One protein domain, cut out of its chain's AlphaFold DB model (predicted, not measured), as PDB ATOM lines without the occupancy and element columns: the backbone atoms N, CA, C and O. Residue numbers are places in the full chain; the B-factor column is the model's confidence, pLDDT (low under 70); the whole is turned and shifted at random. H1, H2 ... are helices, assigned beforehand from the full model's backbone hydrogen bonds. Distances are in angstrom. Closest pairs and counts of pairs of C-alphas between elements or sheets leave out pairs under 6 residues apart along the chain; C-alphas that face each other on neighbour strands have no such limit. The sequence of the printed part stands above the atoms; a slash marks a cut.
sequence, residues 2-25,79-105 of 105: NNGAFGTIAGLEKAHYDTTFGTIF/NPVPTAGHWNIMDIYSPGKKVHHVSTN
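AT A GLANCE: This is residues 2 to 25 and 79 to 105 of the 105 residues of the protein "TPP_enzyme_C domain-containing protein" of Candidatus Desulfosporosinus infrequens (UniProt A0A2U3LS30). This model has little regular structure: helix H1 and the one-turn helix H2 sit a little apart, and long loops make up the rest. Residues 18 to 25 fold back along H1, and the closing stretch, residues 94 to 105, leads from H2 back past H1. The printed part has 51 residues with two named helices, H1 then H2, and no named strand; the class is all helix, though the named elements hold only 16 residues. It is compact, with a radius of gyration of the C-alphas of 10.8 A, and elongated, spanning 31 by 19 by 13 A.

IN THESE COORDINATES: H1, residues 7 to 17, measures 15.1 A from C-alpha 7 at (-42.670, 43.005, 49.778) to C-alpha 17. H2, residues 89 to 93, measures 6.1 A and ends with C-alpha 93 at (-32.882, 45.212, 36.047).

HOW THE PARTS SIT: H1 and H2 are close but not clearly touching; their closest C-alphas, those of His 16 and Tyr 93, are 7.1 A apart. In both, every O i to N i+4 pair is within hydrogen-bond range.

THE WHOLE: The C-alphas farthest apart, those of Asn 2 and Gly 96, are 33.6 A apart. Residues 26 to 78 are not printed; C-alphas 25 and 79 are 15.5 A apart across this cut. Residue 105 is under pLDDT 70.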
ATOM      1  N   ASN A   2     -45.114  42.663  59.319       92.88
ATOM      2  CA  ASN A   2     -46.051  41.874  58.540       92.88
ATOM      3  C   ASN A   2     -46.722  42.773  57.498       92.88
ATOM      4  O   ASN A   2     -47.577  43.587  57.833       92.88
ATOM      5  N   ASN A   3     -46.295  42.636  56.247       92.62
ATOM      6  CA  ASN A   3     -46.810  43.380  55.097       92.62
ATOM      7  C   ASN A   3     -47.654  42.502  54.155       92.62
ATOM      8  O   ASN A   3     -47.988  42.949  53.064       92.62
ATOM      9  N   GLY A   4     -47.967  41.255  54.542       93.62
ATOM     10  CA  GLY A   4     -48.770  40.344  53.717       93.62
ATOM     11  C   GLY A   4     -48.189  40.082  52.322       93.62
ATOM     12  O   GLY A   4     -48.946  39.917  51.368       93.62
ATOM     13  N   ALA A   5     -46.860  40.109  52.174       94.75
ATOM     14  CA  ALA A   5     -46.219  40.053  50.867       94.75
ATOM     15  C   ALA A   5     -44.758  39.586  50.930       94.75
ATOM     16  O   ALA A   5     -44.060  39.749  51.932       94.75
ATOM     17  N   PHE A   6     -44.232  39.147  49.788       94.38
ATOM     18  CA  PHE A   6     -42.801  39.229  49.496       94.38
ATOM     19  C   PHE A   6     -42.451  40.661  49.075       94.38
ATOM     20  O   PHE A   6     -42.190  40.945  47.907       94.38
ATOM     21  N   GLY A   7     -42.492  41.578  50.044       92.31
ATOM     22  CA  GLY A   7     -42.670  43.005  49.778       92.31
ATOM     23  C   GLY A   7     -41.652  43.658  48.835       92.31
ATOM     24  O   GLY A   7     -42.042  44.321  47.874       92.31
ATOM     25  N   THR A   8     -40.355  43.418  49.047       91.75
ATOM     26  CA  THR A   8     -39.296  43.936  48.162       91.75
ATOM     27  C   THR A   8     -39.418  43.391  46.740       91.75
ATOM     28  O   THR A   8     -39.210  44.122  45.779       91.75
ATOM     29  N   ILE A   9     -39.764  42.111  46.588       93.31
ATOM     30  CA  ILE A   9     -39.925  41.500  45.264       93.31
ATOM     31  C   ILE A   9     -41.140  42.118  44.572       93.31
ATOM     32  O   ILE A   9     -41.018  42.544  43.430       93.31
ATOM     33  N   ALA A  10     -42.260  42.272  45.287       94.56
ATOM     34  CA  ALA A  10     -43.470  42.899  44.757       94.56
ATOM     35  C   ALA A  10     -43.209  44.315  44.225       94.56
ATOM     36  O   ALA A  10     -43.601  44.642  43.106       94.56
ATOM     37  N   GLY A  11     -42.515  45.153  45.000       93.06
ATOM     38  CA  GLY A  11     -42.193  46.512  44.575       93.06
ATOM     39  C   GLY A  11     -41.240  46.558  43.379       93.06
ATOM     40  O   GLY A  11     -41.392  47.411  42.505       93.06
ATOM     41  N   LEU A  12     -40.265  45.647  43.298       93.31
ATOM     42  CA  LEU A  12     -39.345  45.568  42.159       93.31
ATOM     43  C   LEU A  12     -40.034  45.037  40.896       93.31
ATOM     44  O   LEU A  12     -39.846  45.603  39.819       93.31
ATOM     45  N   GLU A  13     -40.859  43.996  41.013       94.81
ATOM     46  CA  GLU A  13     -41.652  43.481  39.894       94.81
ATOM     47  C   GLU A  13     -42.590  44.549  39.347       94.81
ATOM     48  O   GLU A  13     -42.651  44.757  38.132       94.81
ATOM     49  N   LYS A  14     -43.256  45.291  40.237       94.50
ATOM     50  CA  LYS A  14     -44.170  46.350  39.825       94.50
ATOM     51  C   LYS A  14     -43.428  47.481  39.125       94.50
ATOM     52  O   LYS A  14     -43.894  47.965  38.099       94.50
ATOM     53  N   ALA A  15     -42.264  47.869  39.643       92.88
ATOM     54  CA  ALA A  15     -41.457  48.943  39.076       92.88
ATOM     55  C   ALA A  15     -40.913  48.619  37.673       92.88
ATOM     56  O   ALA A  15     -40.882  49.499  36.814       92.88
ATOM     57  N   HIS A  16     -40.467  47.381  37.437       93.69
ATOM     58  CA  HIS A  16     -39.762  47.014  36.202       93.69
ATOM     59  C   HIS A  16     -40.626  46.291  35.165       93.69
ATOM     60  O   HIS A  16     -40.336  46.382  33.971       93.69
ATOM     61  N   TYR A  17     -41.664  45.583  35.605       94.44
ATOM     62  CA  TYR A  17     -42.445  44.672  34.764       94.44
ATOM     63  C   TYR A  17     -43.961  44.875  34.893       94.44
ATOM     64  O   TYR A  17     -44.721  44.116  34.301       94.44
ATOM     65  N   ASP A  18     -44.402  45.887  35.651       94.69
ATOM     66  CA  ASP A  18     -45.812  46.233  35.874       94.69
ATOM     67  C   ASP A  18     -46.674  45.081  36.440       94.69
ATOM     68  O   ASP A  18     -47.887  45.025  36.240       94.69
ATOM     69  N   THR A  19     -46.061  44.162  37.196       94.94
ATOM     70  CA  THR A  19     -46.728  42.988  37.784       94.94
ATOM     71  C   THR A  19     -46.363  42.789  39.257       94.94
ATOM     72  O   THR A  19     -45.448  43.426  39.764       94.94
ATOM     73  N   THR A  20     -47.103  41.931  39.955       94.88
ATOM     74  CA  THR A  20     -46.885  41.541  41.364       94.88
ATOM     75  C   THR A  20     -47.175  40.047  41.549       94.88
ATOM     76  O   THR A  20     -47.870  39.616  42.479       94.88
ATOM     77  N   PHE A  21     -46.752  39.245  40.573       94.94
ATOM     78  CA  PHE A  21     -47.233  37.883  40.397       94.94
ATOM     79  C   PHE A  21     -46.735  36.975  41.526       94.94
ATOM     80  O   PHE A  21     -45.560  36.642  41.621       94.94
ATOM     81  N   GLY A  22     -47.657  36.539  42.388       94.38
ATOM     82  CA  GLY A  22     -47.337  35.657  43.515       94.38
ATOM     83  C   GLY A  22     -46.578  36.341  44.658       94.38
ATOM     84  O   GLY A  22     -46.129  35.659  45.579       94.38
ATOM     85  N   THR A  23     -46.440  37.669  44.631       95.62
ATOM     86  CA  THR A  23     -45.684  38.420  45.644       95.62
ATOM     87  C   THR A  23     -46.568  39.166  46.632       95.62
ATOM     88  O   THR A  23     -46.094  39.519  47.708       95.62
ATOM     89  N   ILE A  24     -47.834  39.402  46.290       94.44
ATOM     90  CA  ILE A  24     -48.853  39.986  47.165       94.44
ATOM     91  C   ILE A  24     -49.822  38.881  47.581       94.44
ATOM     92  O   ILE A  24     -50.314  38.137  46.730       94.44
ATOM     93  N   PHE A  25     -50.091  38.750  48.881       94.06
ATOM     94  CA  PHE A  25     -50.960  37.693  49.385       94.06
ATOM     95  C   PHE A  25     -52.390  38.197  49.529       94.06
ATOM     96  O   PHE A  25     -52.702  39.046  50.365       94.06
ATOM     97  N   ASN A  79     -43.674  49.581  51.765       85.00
ATOM     98  CA  ASN A  79     -43.003  50.813  51.378       85.00
ATOM     99  C   ASN A  79     -41.635  50.517  50.737       85.00
ATOM    100  O   ASN A  79     -40.898  49.668  51.252       85.00
ATOM    101  N   PRO A  80     -41.246  51.220  49.660       81.88
ATOM    102  CA  PRO A  80     -39.983  50.980  49.000       81.88
ATOM    103  C   PRO A  80     -38.798  51.279  49.912       81.88
ATOM    104  O   PRO A  80     -38.695  52.332  50.542       81.88
ATOM    105  N   VAL A  81     -37.867  50.331  49.942       78.06
ATOM    106  CA  VAL A  81     -36.570  50.493  50.593       78.06
ATOM    107  C   VAL A  81     -35.633  51.251  49.647       78.06
ATOM    108  O   VAL A  81     -35.509  50.840  48.488       78.06
ATOM    109  N   PRO A  82     -34.962  52.326  50.102       78.56
ATOM    110  CA  PRO A  82     -33.936  52.997  49.313       78.56
ATOM    111  C   PRO A  82     -32.786  52.045  48.959       78.56
ATOM    112  O   PRO A  82     -32.153  51.470  49.843       78.56
ATOM    113  N   THR A  83     -32.478  51.907  47.671       76.69
ATOM    114  CA  THR A  83     -31.365  51.088  47.167       76.69
ATOM    115  C   THR A  83     -30.157  51.971  46.858       76.69
ATOM    116  O   THR A  83     -29.798  52.207  45.707       76.69
ATOM    117  N   ALA A  84     -29.542  52.517  47.907       72.88
ATOM    118  CA  ALA A  84     -28.304  53.279  47.769       72.88
ATOM    119  C   ALA A  84     -27.103  52.329  47.601       72.88
ATOM    120  O   ALA A  84     -26.970  51.359  48.344       72.88
ATOM    121  N   GLY A  85     -26.211  52.613  46.650       79.44
ATOM    122  CA  GLY A  85     -24.959  51.870  46.464       79.44
ATOM    123  C   GLY A  85     -24.586  51.651  44.999       79.44
ATOM    124  O   GLY A  85     -25.376  51.912  44.099       79.44
ATOM    125  N   HIS A  86     -23.367  51.162  44.760       80.81
ATOM    126  CA  HIS A  86     -22.866  50.880  43.407       80.81
ATOM    127  C   HIS A  86     -23.523  49.654  42.753       80.81
ATOM    128  O   HIS A  86     -23.604  49.581  41.533       80.81
ATOM    129  N   TRP A  87     -24.012  48.709  43.561       83.81
ATOM    130  CA  TRP A  87     -24.741  47.519  43.112       83.81
ATOM    131  C   TRP A  87     -26.243  47.733  43.290       83.81
ATOM    132  O   TRP A  87     -26.896  47.085  44.107       83.81
ATOM    133  N   ASN A  88     -26.776  48.721  42.575       85.88
ATOM    134  CA  ASN A  88     -28.175  49.105  42.675       85.88
ATOM    135  C   ASN A  88     -29.038  48.220  41.768       85.88
ATOM    136  O   ASN A  88     -28.891  48.221  40.547       85.88
ATOM    137  N   ILE A  89     -29.970  47.481  42.370       87.81
ATOM    138  CA  ILE A  89     -30.840  46.547  41.644       87.81
ATOM    139  C   ILE A  89     -31.692  47.232  40.572       87.81
ATOM    140  O   ILE A  89     -31.961  46.632  39.533       87.81
ATOM    141  N   MET A  90     -32.031  48.506  40.779       87.69
ATOM    142  CA  MET A  90     -32.783  49.296  39.806       87.69
ATOM    143  C   MET A  90     -32.001  49.467  38.496       87.69
ATOM    144  O   MET A  90     -32.564  49.336  37.410       87.69
ATOM    145  N   ASP A  91     -30.686  49.684  38.602       87.25
ATOM    146  CA  ASP A  91     -29.790  49.828  37.453       87.25
ATOM    147  C   ASP A  91     -29.507  48.470  36.792       87.25
ATOM    148  O   ASP A  91     -29.332  48.397  35.578       87.25
ATOM    149  N   ILE A  92     -29.498  47.381  37.570       87.19
ATOM    150  CA  ILE A  92     -29.259  46.018  37.069       87.19
ATOM    151  C   ILE A  92     -30.447  45.515  36.243       87.19
ATOM    152  O   ILE A  92     -30.257  44.976  35.155       87.19
ATOM    153  N   TYR A  93     -31.675  45.683  36.739       89.06
ATOM    154  CA  TYR A  93     -32.882  45.212  36.047       89.06
ATOM    155  C   TYR A  93     -33.261  46.085  34.855       89.06
ATOM    156  O   TYR A  93     -33.983  45.647  33.959       89.06
ATOM    157  N   SER A  94     -32.812  47.337  34.816       88.62
ATOM    158  CA  SER A  94     -33.092  48.234  33.698       88.62
ATOM    159  C   SER A  94     -31.931  49.192  33.426       88.62
ATOM    160  O   SER A  94     -32.067  50.397  33.651       88.62
ATOM    161  N   PRO A  95     -30.807  48.685  32.880       85.88
ATOM    162  CA  PRO A  95     -29.629  49.503  32.618       85.88
ATOM    163  C   PRO A  95     -29.960  50.719  31.747       85.88
ATOM    164  O   PRO A  95     -30.607  50.600  30.705       85.88
ATOM    165  N   GLY A  96     -29.530  51.904  32.186       81.38
ATOM    166  CA  GLY A  96     -29.746  53.166  31.469       81.38
ATOM    167  C   GLY A  96     -31.158  53.759  31.581       81.38
ATOM    168  O   GLY A  96     -31.410  54.806  30.984       81.38
ATOM    169  N   LYS A  97     -32.074  53.149  32.345       83.81
ATOM    170  CA  LYS A  97     -33.405  53.709  32.633       83.81
ATOM    171  C   LYS A  97     -33.474  54.228  34.069       83.81
ATOM    172  O   LYS A  97     -32.944  53.614  34.985       83.81
ATOM    173  N   LYS A  98     -34.187  55.338  34.280       79.50
ATOM    174  CA  LYS A  98     -34.494  55.849  35.626       79.50
ATOM    175  C   LYS A  98     -35.779  55.205  36.139       79.50
ATOM    176  O   LYS A  98     -36.866  55.704  35.867       79.50
ATOM    177  N   VAL A  99     -35.641  54.091  36.848       82.56
ATOM    178  CA  VAL A  99     -36.742  53.375  37.507       82.56
ATOM    179  C   VAL A  99     -36.490  53.394  39.017       82.56
ATOM    180  O   VAL A  99     -35.346  53.267  39.447       82.56
ATOM    181  N   HIS A 100     -37.538  53.564  39.828       81.19
ATOM    182  CA  HIS A 100     -37.451  53.548  41.294       81.19
ATOM    183  C   HIS A 100     -38.327  52.448  41.890       81.19
ATOM    184  O   HIS A 100     -39.357  52.102  41.319       81.19
ATOM    185  N   HIS A 101     -37.886  51.886  43.018       79.44
ATOM    186  CA  HIS A 101     -38.650  50.896  43.766       79.44
ATOM    187  C   HIS A 101     -39.991  51.524  44.175       79.44
ATOM    188  O   HIS A 101     -40.006  52.646  44.686       79.44
ATOM    189  N   VAL A 102     -41.103  50.831  43.919       84.25
ATOM    190  CA  VAL A 102     -42.451  51.367  44.160       84.25
ATOM    191  C   VAL A 102     -43.154  50.636  45.295       84.25
ATOM    192  O   VAL A 102     -42.891  49.462  45.554       84.25
ATOM    193  N   SER A 103     -44.072  51.336  45.959       81.19
ATOM    194  CA  SER A 103     -44.989  50.713  46.911       81.19
ATOM    195  C   SER A 103     -45.946  49.773  46.187       81.19
ATOM    196  O   SER A 103     -46.352  50.032  45.052       81.19
ATOM    197  N   THR A 104     -46.336  48.697  46.858       75.25
ATOM    198  CA  THR A 104     -47.373  47.780  46.374       75.25
ATOM    199  C   THR A 104     -48.315  47.474  47.527       75.25
ATOM    200  O   THR A 104     -47.943  46.741  48.437       75.25
ATOM    201  N   ASN A 105     -49.516  48.054  47.454       60.84
ATOM    202  CA  ASN A 105     -50.570  48.076  48.479       60.84
ATOM    203  C   ASN A 105     -50.401  49.120  49.585       60.84
ATOM    204  O   ASN A 105     -49.355  49.134  50.275       60.84
TER     205      ASN A 105